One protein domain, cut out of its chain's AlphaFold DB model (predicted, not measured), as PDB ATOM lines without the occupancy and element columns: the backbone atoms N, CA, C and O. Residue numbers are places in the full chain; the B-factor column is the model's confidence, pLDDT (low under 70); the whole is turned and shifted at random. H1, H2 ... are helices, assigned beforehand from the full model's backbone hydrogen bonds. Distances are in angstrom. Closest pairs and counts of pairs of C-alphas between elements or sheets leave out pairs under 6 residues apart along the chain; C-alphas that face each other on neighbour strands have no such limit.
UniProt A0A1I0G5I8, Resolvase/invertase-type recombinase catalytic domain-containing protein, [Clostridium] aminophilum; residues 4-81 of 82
ATOM      1  N   LYS A   4       2.421   5.837 237.496       61.44
ATOM      2  CA  LYS A   4       1.005   6.033 237.890       61.44
ATOM      3  C   LYS A   4       0.060   6.472 236.753       61.44
ATOM      4  O   LYS A   4      -1.139   6.208 236.807       61.44
ATOM      5  N   THR A   5       0.565   7.170 235.735       72.00
ATOM      6  CA  THR A   5      -0.259   7.645 234.604       72.00
ATOM      7  C   THR A   5      -0.545   6.527 233.604       72.00
ATOM      8  O   THR A   5      -1.661   6.434 233.099       72.00
ATOM      9  N   GLN A   6       0.432   5.648 233.357       77.50
ATOM     10  CA  GLN A   6       0.268   4.521 232.437       77.50
ATOM     11  C   GLN A   6      -0.731   3.502 232.990       77.50
ATOM     12  O   GLN A   6      -1.653   3.103 232.283       77.50
ATOM     13  N   GLU A   7      -0.635   3.173 234.278       81.25
ATOM     14  CA  GLU A   7      -1.569   2.259 234.950       81.25
ATOM     15  C   GLU A   7      -3.021   2.755 234.886       81.25
ATOM     16  O   GLU A   7      -3.930   2.002 234.537       81.25
ATOM     17  N   ARG A   8      -3.251   4.051 235.140       84.38
ATOM     18  CA  ARG A   8      -4.589   4.663 235.046       84.38
ATOM     19  C   ARG A   8      -5.182   4.580 233.642       84.38
ATOM     20  O   ARG A   8      -6.389   4.374 233.511       84.38
ATOM     21  N   ASN A   9      -4.357   4.737 232.611       88.19
ATOM     22  CA  ASN A   9      -4.806   4.658 231.224       88.19
ATOM     23  C   ASN A   9      -5.194   3.223 230.847       88.19
ATOM     24  O   ASN A   9      -6.261   3.022 230.274       88.19
ATOM     25  N   LEU A  10      -4.396   2.233 231.258       91.00
ATOM     26  CA  LEU A  10      -4.698   0.815 231.038       91.00
ATOM     27  C   LEU A  10      -6.003   0.392 231.733       91.00
ATOM     28  O   LEU A  10      -6.819  -0.316 231.145       91.00
ATOM     29  N   ILE A  11      -6.242   0.860 232.963       89.88
ATOM     30  CA  ILE A  11      -7.484   0.572 233.700       89.88
ATOM     31  C   ILE A  11      -8.695   1.188 232.991       89.88
ATOM     32  O   ILE A  11      -9.713   0.518 232.825       89.88
ATOM     33  N   ARG A  12      -8.593   2.444 232.541       91.50
ATOM     34  CA  ARG A  12      -9.679   3.119 231.813       91.50
ATOM     35  C   ARG A  12      -9.985   2.451 230.478       91.50
ATOM     36  O   ARG A  12     -11.156   2.317 230.140       91.50
ATOM     37  N   GLN A  13      -8.957   2.008 229.756       93.00
ATOM     38  CA  GLN A  13      -9.129   1.274 228.506       93.00
ATOM     39  C   GLN A  13      -9.926  -0.015 228.738       93.00
ATOM     40  O   GLN A  13     -10.962  -0.218 228.112       93.00
ATOM     41  N   ARG A  14      -9.521  -0.826 229.722       93.75
ATOM     42  CA  ARG A  14     -10.228  -2.069 230.070       93.75
ATOM     43  C   ARG A  14     -11.654  -1.822 230.565       93.75
ATOM     44  O   ARG A  14     -12.562  -2.584 230.248       93.75
ATOM     45  N   GLN A  15     -11.881  -0.748 231.325       94.69
ATOM     46  CA  GLN A  15     -13.231  -0.353 231.739       94.69
ATOM     47  C   GLN A  15     -14.102   0.026 230.538       94.69
ATOM     48  O   GLN A  15     -15.258  -0.387 230.480       94.69
ATOM     49  N   ALA A  16     -13.560   0.774 229.575       94.94
ATOM     50  CA  ALA A  16     -14.281   1.137 228.360       94.94
ATOM     51  C   ALA A  16     -14.643  -0.102 227.528       94.94
ATOM     52  O   ALA A  16     -15.793  -0.234 227.112       94.94
ATOM     53  N   GLU A  17     -13.704  -1.038 227.364       94.56
ATOM     54  CA  GLU A  17     -13.931  -2.333 226.707       94.56
ATOM     55  C   GLU A  17     -15.035  -3.138 227.417       94.56
ATOM     56  O   GLU A  17     -15.960  -3.640 226.775       94.56
ATOM     57  N   GLY A  18     -15.011  -3.190 228.754       95.69
ATOM     58  CA  GLY A  18     -16.043  -3.857 229.554       95.69
ATOM     59  C   GLY A  18     -17.426  -3.209 229.429       95.69
ATOM     60  O   GLY A  18     -18.426  -3.907 229.245       95.69
ATOM     61  N   ILE A  19     -17.498  -1.874 229.473       94.69
ATOM     62  CA  ILE A  19     -18.749  -1.125 229.276       94.69
ATOM     63  C   ILE A  19     -19.292  -1.364 227.862       94.69
ATOM     64  O   ILE A  19     -20.496  -1.556 227.705       94.69
ATOM     65  N   ALA A  20     -18.431  -1.387 226.841       95.06
ATOM     66  CA  ALA A  20     -18.833  -1.658 225.463       95.06
ATOM     67  C   ALA A  20     -19.409  -3.074 225.307       95.06
ATOM     68  O   ALA A  20     -20.494  -3.233 224.749       95.06
ATOM     69  N   ALA A  21     -18.748  -4.087 225.874       96.31
ATOM     70  CA  ALA A  21     -19.239  -5.462 225.858       96.31
ATOM     71  C   ALA A  21     -20.594  -5.604 226.571       96.31
ATOM     72  O   ALA A  21     -21.489  -6.292 226.085       96.31
ATOM     73  N   ALA A  22     -20.782  -4.930 227.706       94.62
ATOM     74  CA  ALA A  22     -22.048  -4.934 228.430       94.62
ATOM     75  C   ALA A  22     -23.166  -4.203 227.664       94.62
ATOM     76  O   ALA A  22     -24.279  -4.719 227.584       94.62
ATOM     77  N   LYS A  23     -22.871  -3.059 227.032       92.50
ATOM     78  CA  LYS A  23     -23.823  -2.377 226.140       92.50
ATOM     79  C   LYS A  23     -24.232  -3.276 224.970       92.50
ATOM     80  O   LYS A  23     -25.415  -3.351 224.667       92.50
ATOM     81  N   ALA A  24     -23.286  -4.000 224.366       93.69
ATOM     82  CA  ALA A  24     -23.561  -4.946 223.280       93.69
ATOM     83  C   ALA A  24     -24.442  -6.128 223.721       93.69
ATOM     84  O   ALA A  24     -25.254  -6.616 222.945       93.69
ATOM     85  N   ARG A  25     -24.335  -6.550 224.988       94.69
ATOM     86  CA  ARG A  25     -25.235  -7.544 225.603       94.69
ATOM     87  C   ARG A  25     -26.607  -6.973 225.990       94.69
ATOM     88  O   ARG A  25     -27.412  -7.697 226.565       94.69
ATOM     89  N   GLY A  26     -26.872  -5.691 225.731       91.38
ATOM     90  CA  GLY A  26     -28.130  -5.034 226.087       91.38
ATOM     91  C   GLY A  26     -28.246  -4.653 227.564       91.38
ATOM     92  O   GLY A  26     -29.346  -4.396 228.048       91.38
ATOM     93  N   VAL A  27     -27.135  -4.603 228.309       91.12
ATOM     94  CA  VAL A  27     -27.162  -4.156 229.707       91.12
ATOM     95  C   VAL A  27     -27.531  -2.675 229.748       91.12
ATOM     96  O   VAL A  27     -26.777  -1.813 229.289       91.12
ATOM     97  N   GLN A  28     -28.693  -2.370 230.327       88.06
ATOM     98  CA  GLN A  28     -29.115  -0.998 230.577       88.06
ATOM     99  C   GLN A  28     -28.300  -0.408 231.730       88.06
ATOM    100  O   GLN A  28     -28.424  -0.823 232.883       88.06
ATOM    101  N   PHE A  29     -27.471   0.580 231.408       88.00
ATOM    102  CA  PHE A  29     -26.708   1.345 232.387       88.00
ATOM    103  C   PHE A  29     -27.522   2.509 232.957       88.00
ATOM    104  O   PHE A  29     -28.411   3.050 232.301       88.00
ATOM    105  N   GLY A  30     -27.153   2.939 234.164       89.75
ATOM    106  CA  GLY A  30     -27.763   4.084 234.837       89.75
ATOM    107  C   GLY A  30     -28.996   3.730 235.667       89.75
ATOM    108  O   GLY A  30     -29.336   2.565 235.870       89.75
ATOM    109  N   ARG A  31     -29.649   4.768 236.197       86.69
ATOM    110  CA  ARG A  31     -30.861   4.633 237.011       86.69
ATOM    111  C   ARG A  31     -32.022   4.192 236.119       86.69
ATOM    112  O   ARG A  31     -32.284   4.825 235.097       86.69
ATOM    113  N   ARG A  32     -32.747   3.145 236.520       84.75
ATOM    114  CA  ARG A  32     -34.015   2.789 235.869       84.75
ATOM    115  C   ARG A  32     -35.029   3.915 236.114       84.75
ATOM    116  O   ARG A  32     -35.141   4.358 237.257       84.75
ATOM    117  N   PRO A  33     -35.716   4.418 235.077       81.19
ATOM    118  CA  PRO A  33     -36.739   5.432 235.272       81.19
ATOM    119  C   PRO A  33     -37.892   4.847 236.086       81.19
ATOM    120  O   PRO A  33     -38.335   3.730 235.821       81.19
ATOM    121  N   ASP A  34     -38.379   5.616 237.054       80.38
ATOM    122  CA  ASP A  34     -39.566   5.230 237.810       80.38
ATOM    123  C   ASP A  34     -40.788   5.193 236.872       80.38
ATOM    124  O   ASP A  34     -40.866   6.019 235.935       80.38
ATOM    125  N   PRO A  35     -41.722   4.248 237.100       81.25
ATOM    126  CA  PRO A  35     -42.967   4.187 236.348       81.25
ATOM    127  C   PRO A  35     -43.753   5.491 236.515       81.25
ATOM    128  O   PRO A  35     -43.654   6.173 237.539       81.25
ATOM    129  N   LEU A  36     -44.520   5.862 235.487       82.81
ATOM    130  CA  LEU A  36     -45.456   6.974 235.618       82.81
ATOM    131  C   LEU A  36     -46.553   6.585 236.617       82.81
ATOM    132  O   LEU A  36     -47.063   5.467 236.536       82.81
ATOM    133  N   PRO A  37     -46.945   7.488 237.525       83.88
ATOM    134  CA  PRO A  37     -48.114   7.257 238.354       83.88
ATOM    135  C   PRO A  37     -49.375   7.282 237.479       83.88
ATOM    136  O   PRO A  37     -49.468   8.066 236.533       83.88
ATOM    137  N   GLU A  38     -50.357   6.436 237.791       80.69
ATOM    138  CA  GLU A  38     -51.579   6.257 236.983       80.69
ATOM    139  C   GLU A  38     -52.374   7.560 236.812       80.69
ATOM    140  O   GLU A  38     -52.939   7.826 235.753       80.69
ATOM    141  N   ASN A  39     -52.338   8.434 237.819       85.38
ATOM    142  CA  ASN A  39     -53.014   9.729 237.800       85.38
ATOM    143  C   ASN A  39     -52.311  10.799 236.945       85.38
ATOM    144  O   ASN A  39     -52.847  11.897 236.778       85.38
ATOM    145  N   PHE A  40     -51.128  10.510 236.392       85.31
ATOM    146  CA  PHE A  40     -50.350  11.470 235.611       85.31
ATOM    147  C   PHE A  40     -51.145  12.027 234.427       85.31
ATOM    148  O   PHE A  40     -51.131  13.235 234.189       85.31
ATOM    149  N   TYR A  41     -51.870  11.165 233.713       83.75
ATOM    150  CA  TYR A  41     -52.623  11.542 232.515       83.75
ATOM    151  C   TYR A  41     -53.747  12.533 232.822       83.75
ATOM    152  O   TYR A  41     -53.891  13.563 232.157       83.75
ATOM    153  N   GLU A  42     -54.525  12.248 233.862       86.56
ATOM    154  CA  GLU A  42     -55.631  13.101 234.289       86.56
ATOM    155  C   GLU A  42     -55.118  14.451 234.783       86.56
ATOM    156  O   GLU A  42     -55.608  15.508 234.380       86.56
ATOM    157  N   VAL A  43     -54.075  14.420 235.611       87.12
ATOM    158  CA  VAL A  43     -53.449  15.614 236.172       87.12
ATOM    159  C   VAL A  43     -52.817  16.478 235.073       87.12
ATOM    160  O   VAL A  43     -52.987  17.699 235.090       87.12
ATOM    161  N   TRP A  44     -52.155  15.876 234.076       84.56
ATOM    162  CA  TRP A  44     -51.610  16.599 232.923       84.56
ATOM    163  C   TRP A  44     -52.713  17.280 232.113       84.56
ATOM    164  O   TRP A  44     -52.619  18.474 231.819       84.56
ATOM    165  N   LYS A  45     -53.806  16.565 231.824       85.25
ATOM    166  CA  LYS A  45     -54.960  17.114 231.101       85.25
ATOM    167  C   LYS A  45     -55.594  18.286 231.856       85.25
ATOM    168  O   LYS A  45     -55.858  19.329 231.257       85.25
ATOM    169  N   LEU A  46     -55.783  18.159 233.170       85.88
ATOM    170  CA  LEU A  46     -56.291  19.241 234.022       85.88
ATOM    171  C   LEU A  46     -55.354  20.459 234.029       85.88
ATOM    172  O   LEU A  46     -55.828  21.597 233.969       85.88
ATOM    173  N   GLY A  47     -54.039  20.228 234.059       82.06
ATOM    174  CA  GLY A  47     -53.024  21.277 233.951       82.06
ATOM    175  C   GLY A  47     -53.060  21.993 232.597       82.06
ATOM    176  O   GLY A  47     -53.051  23.223 232.557       82.06
ATOM    177  N   LYS A  48     -53.197  21.249 231.490       81.00
ATOM    178  CA  LYS A  48     -53.322  21.794 230.123       81.00
ATOM    179  C   LYS A  48     -54.584  22.646 229.963       81.00
ATOM    180  O   LYS A  48     -54.545  23.698 229.335       81.00
ATOM    181  N   MET A  49     -55.677  22.248 230.615       84.94
ATOM    182  CA  MET A  49     -56.922  23.025 230.691       84.94
ATOM    183  C   MET A  49     -56.849  24.226 231.654       84.94
ATOM    184  O   MET A  49     -57.869  24.874 231.877       84.94
ATOM    185  N   LYS A  50     -55.683  24.519 232.254       83.94
ATOM    186  CA  LYS A  50     -55.477  25.553 233.289       83.94
ATOM    187  C   LYS A  50     -56.412  25.425 234.503       83.94
ATOM    188  O   LYS A  50     -56.630  26.400 235.216       83.94
ATOM    189  N   LYS A  51     -56.949  24.227 234.764       87.56
ATOM    190  CA  LYS A  51     -57.851  23.968 235.901       87.56
ATOM    191  C   LYS A  51     -57.105  23.826 237.225       87.56
ATOM    192  O   LYS A  51     -57.695  24.029 238.277       87.56
ATOM    193  N   ILE A  52     -55.829  23.447 237.174       87.19
ATOM    194  CA  ILE A  52     -54.980  23.232 238.350       87.19
ATOM    195  C   ILE A  52     -53.610  23.872 238.119       87.19
ATOM    196  O   ILE A  52     -53.133  23.947 236.984       87.19
ATOM    197  N   SER A  53     -52.962  24.325 239.192       87.06
ATOM    198  CA  SER A  53     -51.603  24.865 239.101       87.06
ATOM    199  C   SER A  53     -50.574  23.750 238.887       87.06
ATOM    200  O   SER A  53     -50.760  22.616 239.329       87.06
ATOM    201  N   VAL A  54     -49.438  24.080 238.268       83.44
ATOM    202  CA  VAL A  54     -48.321  23.137 238.062       83.44
ATOM    203  C   VAL A  54     -47.806  22.572 239.390       83.44
ATOM    204  O   VAL A  54     -47.468  21.394 239.481       83.44
ATOM    205  N   SER A  55     -47.765  23.397 240.441       86.38
ATOM    206  CA  SER A  55     -47.364  22.959 241.781       86.38
ATOM    207  C   SER A  55     -48.332  21.931 242.362       86.38
ATOM    208  O   SER A  55     -47.912  20.997 243.037       86.38
ATOM    209  N   GLU A  56     -49.626  22.086 242.102       87.31
ATOM    210  CA  GLU A  56     -50.649  21.169 242.592       87.31
ATOM    211  C   GLU A  56     -50.704  19.877 241.778       87.31
ATOM    212  O   GLU A  56     -50.851  18.796 242.342       87.31
ATOM    213  N   ALA A  57     -50.482  19.971 240.467       87.12
ATOM    214  CA  ALA A  57     -50.283  18.821 239.600       87.12
ATOM    215  C   ALA A  57     -49.092  17.963 240.060       87.12
ATOM    216  O   ALA A  57     -49.225  16.758 240.254       87.12
ATOM    217  N   ALA A  58     -47.948  18.598 240.329       87.56
ATOM    218  CA  ALA A  58     -46.753  17.933 240.842       87.56
ATOM    219  C   ALA A  58     -47.017  17.220 242.183       87.56
ATOM    220  O   ALA A  58     -46.674  16.048 242.341       87.56
ATOM    221  N   LYS A  59     -47.715  17.889 243.116       87.94
ATOM    222  CA  LYS A  59     -48.128  17.293 244.398       87.94
ATOM    223  C   LYS A  59     -49.033  16.075 244.216       87.94
ATOM    224  O   LYS A  59     -48.792  15.060 244.858       87.94
ATOM    225  N   ARG A  60     -50.046  16.155 243.345       85.56
ATOM    226  CA  ARG A  60     -50.953  15.026 243.068       85.56
ATOM    227  C   ARG A  60     -50.216  13.830 242.471       85.56
ATOM    228  O   ARG A  60     -50.500  12.700 242.844       85.56
ATOM    229  N   CYS A  61     -49.250  14.080 241.594       84.69
ATOM    230  CA  CYS A  61     -48.428  13.039 240.982       84.69
ATOM    231  C   CYS A  61     -47.290  12.528 241.887       84.69
ATOM    232  O   CYS A  61     -46.538  11.654 241.465       84.69
ATOM    233  N   GLY A  62     -47.104  13.089 243.089       85.12
ATOM    234  CA  GLY A  62     -46.009  12.709 243.987       85.12
ATOM    235  C   GLY A  62     -44.609  12.936 243.403       85.12
ATOM    236  O   GLY A  62     -43.665  12.262 243.808       85.12
ATOM    237  N   MET A  63     -44.457  13.852 242.443       87.50
ATOM    238  CA  MET A  63     -43.186  14.115 241.758       87.50
ATOM    239  C   MET A  63     -42.846  15.604 241.744       87.50
ATOM    240  O   MET A  63     -43.704  16.460 241.949       87.50
ATOM    241  N   GLU A  64     -41.582  15.937 241.491       87.31
ATOM    242  CA  GLU A  64     -41.154  17.331 241.398       87.31
ATOM    243  C   GLU A  64     -41.713  18.006 240.129       87.31
ATOM    244  O   GLU A  64     -41.953  17.356 239.109       87.31
ATOM    245  N   ARG A  65     -41.878  19.336 240.150       87.12
ATOM    246  CA  ARG A  65     -42.359  20.116 238.990       87.12
ATOM    247  C   ARG A  65     -41.494  19.898 237.747       87.12
ATOM    248  O   ARG A  65     -42.016  19.793 236.640       87.12
ATOM    249  N   THR A  66     -40.179  19.826 237.930       87.62
ATOM    250  CA  THR A  66     -39.198  19.564 236.864       87.62
ATOM    251  C   THR A  66     -39.400  18.175 236.256       87.62
ATOM    252  O   THR A  66     -39.447  18.041 235.033       87.62
ATOM    253  N   THR A  67     -39.610  17.158 237.098       86.88
ATOM    254  CA  THR A  67     -39.929  15.788 236.677       86.88
ATOM    255  C   THR A  67     -41.245  15.734 235.908       86.88
ATOM    256  O   THR A  67     -41.293  15.112 234.848       86.88
ATOM    257  N   LEU A  68     -42.278  16.439 236.382       86.06
ATOM    258  CA  LEU A  68     -43.584  16.516 235.724       86.06
ATOM    259  C   LEU A  68     -43.456  17.046 234.286       86.06
ATOM    260  O   LEU A  68     -43.938  16.404 233.358       86.06
ATOM    261  N   PHE A  69     -42.756  18.168 234.076       83.25
ATOM    262  CA  PHE A  69     -42.539  18.721 232.731       83.25
ATOM    263  C   PHE A  69     -41.675  17.827 231.842       83.25
ATOM    264  O   PHE A  69     -41.949  17.707 230.648       83.25
ATOM    265  N   GLY A  70     -40.635  17.205 232.404       85.19
ATOM    266  CA  GLY A  70     -39.786  16.270 231.668       85.19
ATOM    267  C   GLY A  70     -40.589  15.081 231.140       85.19
ATOM    268  O   GLY A  70     -40.532  14.784 229.950       85.19
ATOM    269  N   LYS A  71     -41.402  14.464 232.005       84.81
ATOM    270  CA  LYS A  71     -42.294  13.358 231.630       84.81
ATOM    271  C   LYS A  71     -43.389  13.804 230.657       84.81
ATOM    272  O   LYS A  71     -43.670  13.083 229.709       84.81
ATOM    273  N   ALA A  72     -43.954  14.999 230.835       83.12
ATOM    274  CA  ALA A  72     -44.987  15.529 229.943       83.12
ATOM    275  C   ALA A  72     -44.461  15.801 228.528       83.12
ATOM    276  O   ALA A  72     -45.151  15.529 227.552       83.12
ATOM    277  N   ARG A  73     -43.218  16.285 228.403       83.19
ATOM    278  CA  ARG A  73     -42.567  16.469 227.100       83.19
ATOM    279  C   ARG A  73     -42.348  15.137 226.392       83.19
ATOM    280  O   ARG A  73     -42.617  15.048 225.201       83.19
ATOM    281  N   SER A  74     -41.874  14.121 227.114       80.94
ATOM    282  CA  SER A  74     -41.736  12.771 226.558       80.94
ATOM    283  C   SER A  74     -43.084  12.217 226.095       80.94
ATOM    284  O   SER A  74     -43.153  11.665 225.006       80.94
ATOM    285  N   TYR A  75     -44.148  12.436 226.875       79.25
ATOM    286  CA  TYR A  75     -45.502  12.013 226.518       79.25
ATOM    287  C   TYR A  75     -46.039  12.710 225.259       79.25
ATOM    288  O   TYR A  75     -46.502  12.034 224.350       79.25
ATOM    289  N   GLU A  76     -45.947  14.042 225.155       75.19
ATOM    290  CA  GLU A  76     -46.440  14.755 223.961       75.19
ATOM    291  C   GLU A  76     -45.681  14.320 222.691       75.19
ATOM    292  O   GLU A  76     -46.277  14.251 221.623       75.19
ATOM    293  N   MET A  77     -44.392  13.961 222.794       62.97
ATOM    294  CA  MET A  77     -43.641  13.394 221.662       62.97
ATOM    295  C   MET A  77     -44.111  11.985 221.267       62.97
ATOM    296  O   MET A  77     -44.020  11.629 220.097       62.97
ATOM    297  N   GLU A  78     -44.597  11.190 222.219       65.19
ATOM    298  CA  GLU A  78     -45.098   9.828 221.992       65.19
ATOM    299  C   GLU A  78     -46.526   9.829 221.410       65.19
ATOM    300  O   GLU A  78     -46.857   8.983 220.583       65.19
ATOM    301  N   ASP A  79     -47.344  10.825 221.768       62.44
ATOM    302  CA  ASP A  79     -48.697  11.056 221.231       62.44
ATOM    303  C   ASP A  79     -48.670  11.578 219.774       62.44
ATOM    304  O   ASP A  79     -49.510  11.199 218.965       62.44
ATOM    305  N   LEU A  80     -47.658  12.381 219.406       57.06
ATOM    306  CA  LEU A  80     -47.432  12.926 218.048       57.06
ATOM    307  C   LEU A  80     -46.872  11.913 217.030       57.06
ATOM    308  O   LEU A  80     -46.742  12.240 215.851       57.06
ATOM    309  N   GLY A  81     -46.489  10.718 217.485       51.72
ATOM    310  CA  GLY A  81     -45.958   9.636 216.647       51.72
ATOM    311  C   GLY A  81     -46.996   8.592 216.224       51.72
ATOM    312  O   GLY A  81     -46.612   7.582 215.631       51.72
TER     313      GLY A  81
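AT A GLANCE: This is residues 4 to 81 of the 82 residues of the protein "Resolvase/invertase-type recombinase catalytic domain-containing protein" of [Clostridium] aminophilum (UniProt A0A1I0G5I8). A lone helix, H1, makes an arm at one end, and a long link with no named element joins it to a small head of three helices, H2, H3 and H4, at the other end. In the head, H2 and H3 form a helical hairpin, and H4 is set about perpendicular to both, meeting H3 through its residues 65 to 68. The printed part has 78 residues, with four named helices in the order H1, H2, H3, H4 and no named strand; the class is all helix. The whole is extended, with a radius of gyration of the C-alphas of 20.2 A and spans of 61 by 29 by 18 A.

HOW THE PARTS SIT: H1, residues 4 to 24, touches no helix. Residues 4 to 18 and residues 20 to 26, of which 20 to 24 belong to H1, stand free. A long link of 15 residues leads to H2, residues 40 to 48, and H1 and H2 are apart. H3, residues 54 to 60, touches H2, and the closest C-alphas, those of Val 43 and Ala 57, are 5.7 A apart. This hairpin has a shallow tilt of 25 degrees, and its helices run opposite ways. H4, residues 65 to 79, touches H3 with residues 65 to 68 alone; the closest C-alphas, those of Ala 58 and Arg 65, are 5.2 A apart. H3 and H4 are about perpendicular, at 90 degrees. H2 and H4 are close but not clearly touching, with the C-alphas of Trp 44 and Ala 72 the closest at 7.3 A, and they are about perpendicular at 85 degrees. H1 is apart from H3 and from H4. In H1, H2, H3 and H4 every O i to N i+4 pair is within hydrogen-bond range.

IN THESE COORDINATES: H1 runs from C-alpha 4 at (1.005, 6.033, 237.890) to C-alpha 24 at (-23.561, -4.946, 223.280), 30.6 A. H2, residues 40 to 48, begins with C-alpha 40 at (-50.350, 11.470, 235.611) and measures 12.1 A from first to last C-alpha. H3, residues 54 to 60, measures 9.9 A. H4, residues 65 to 79, measures 20.9 A and ends with C-alpha 79 at (-48.697, 11.056, 221.231).

THE WHOLE: The two C-alphas farthest apart, those of Lys 4 and Lys 51, are 61.6 A apart. The printed part runs from residue 4 to 81 and has no cut. The link from H1 to H2 is long, and its residues 30 to 35 stand free; the links from H2 to H3 and from H3 to H4 are tight. Residues 76 to 81, of which 76 to 79 belong to H4, also stand free. The mean pLDDT of the printed part is 84.7, and residue 4 and residues 77 to 81 are under 70.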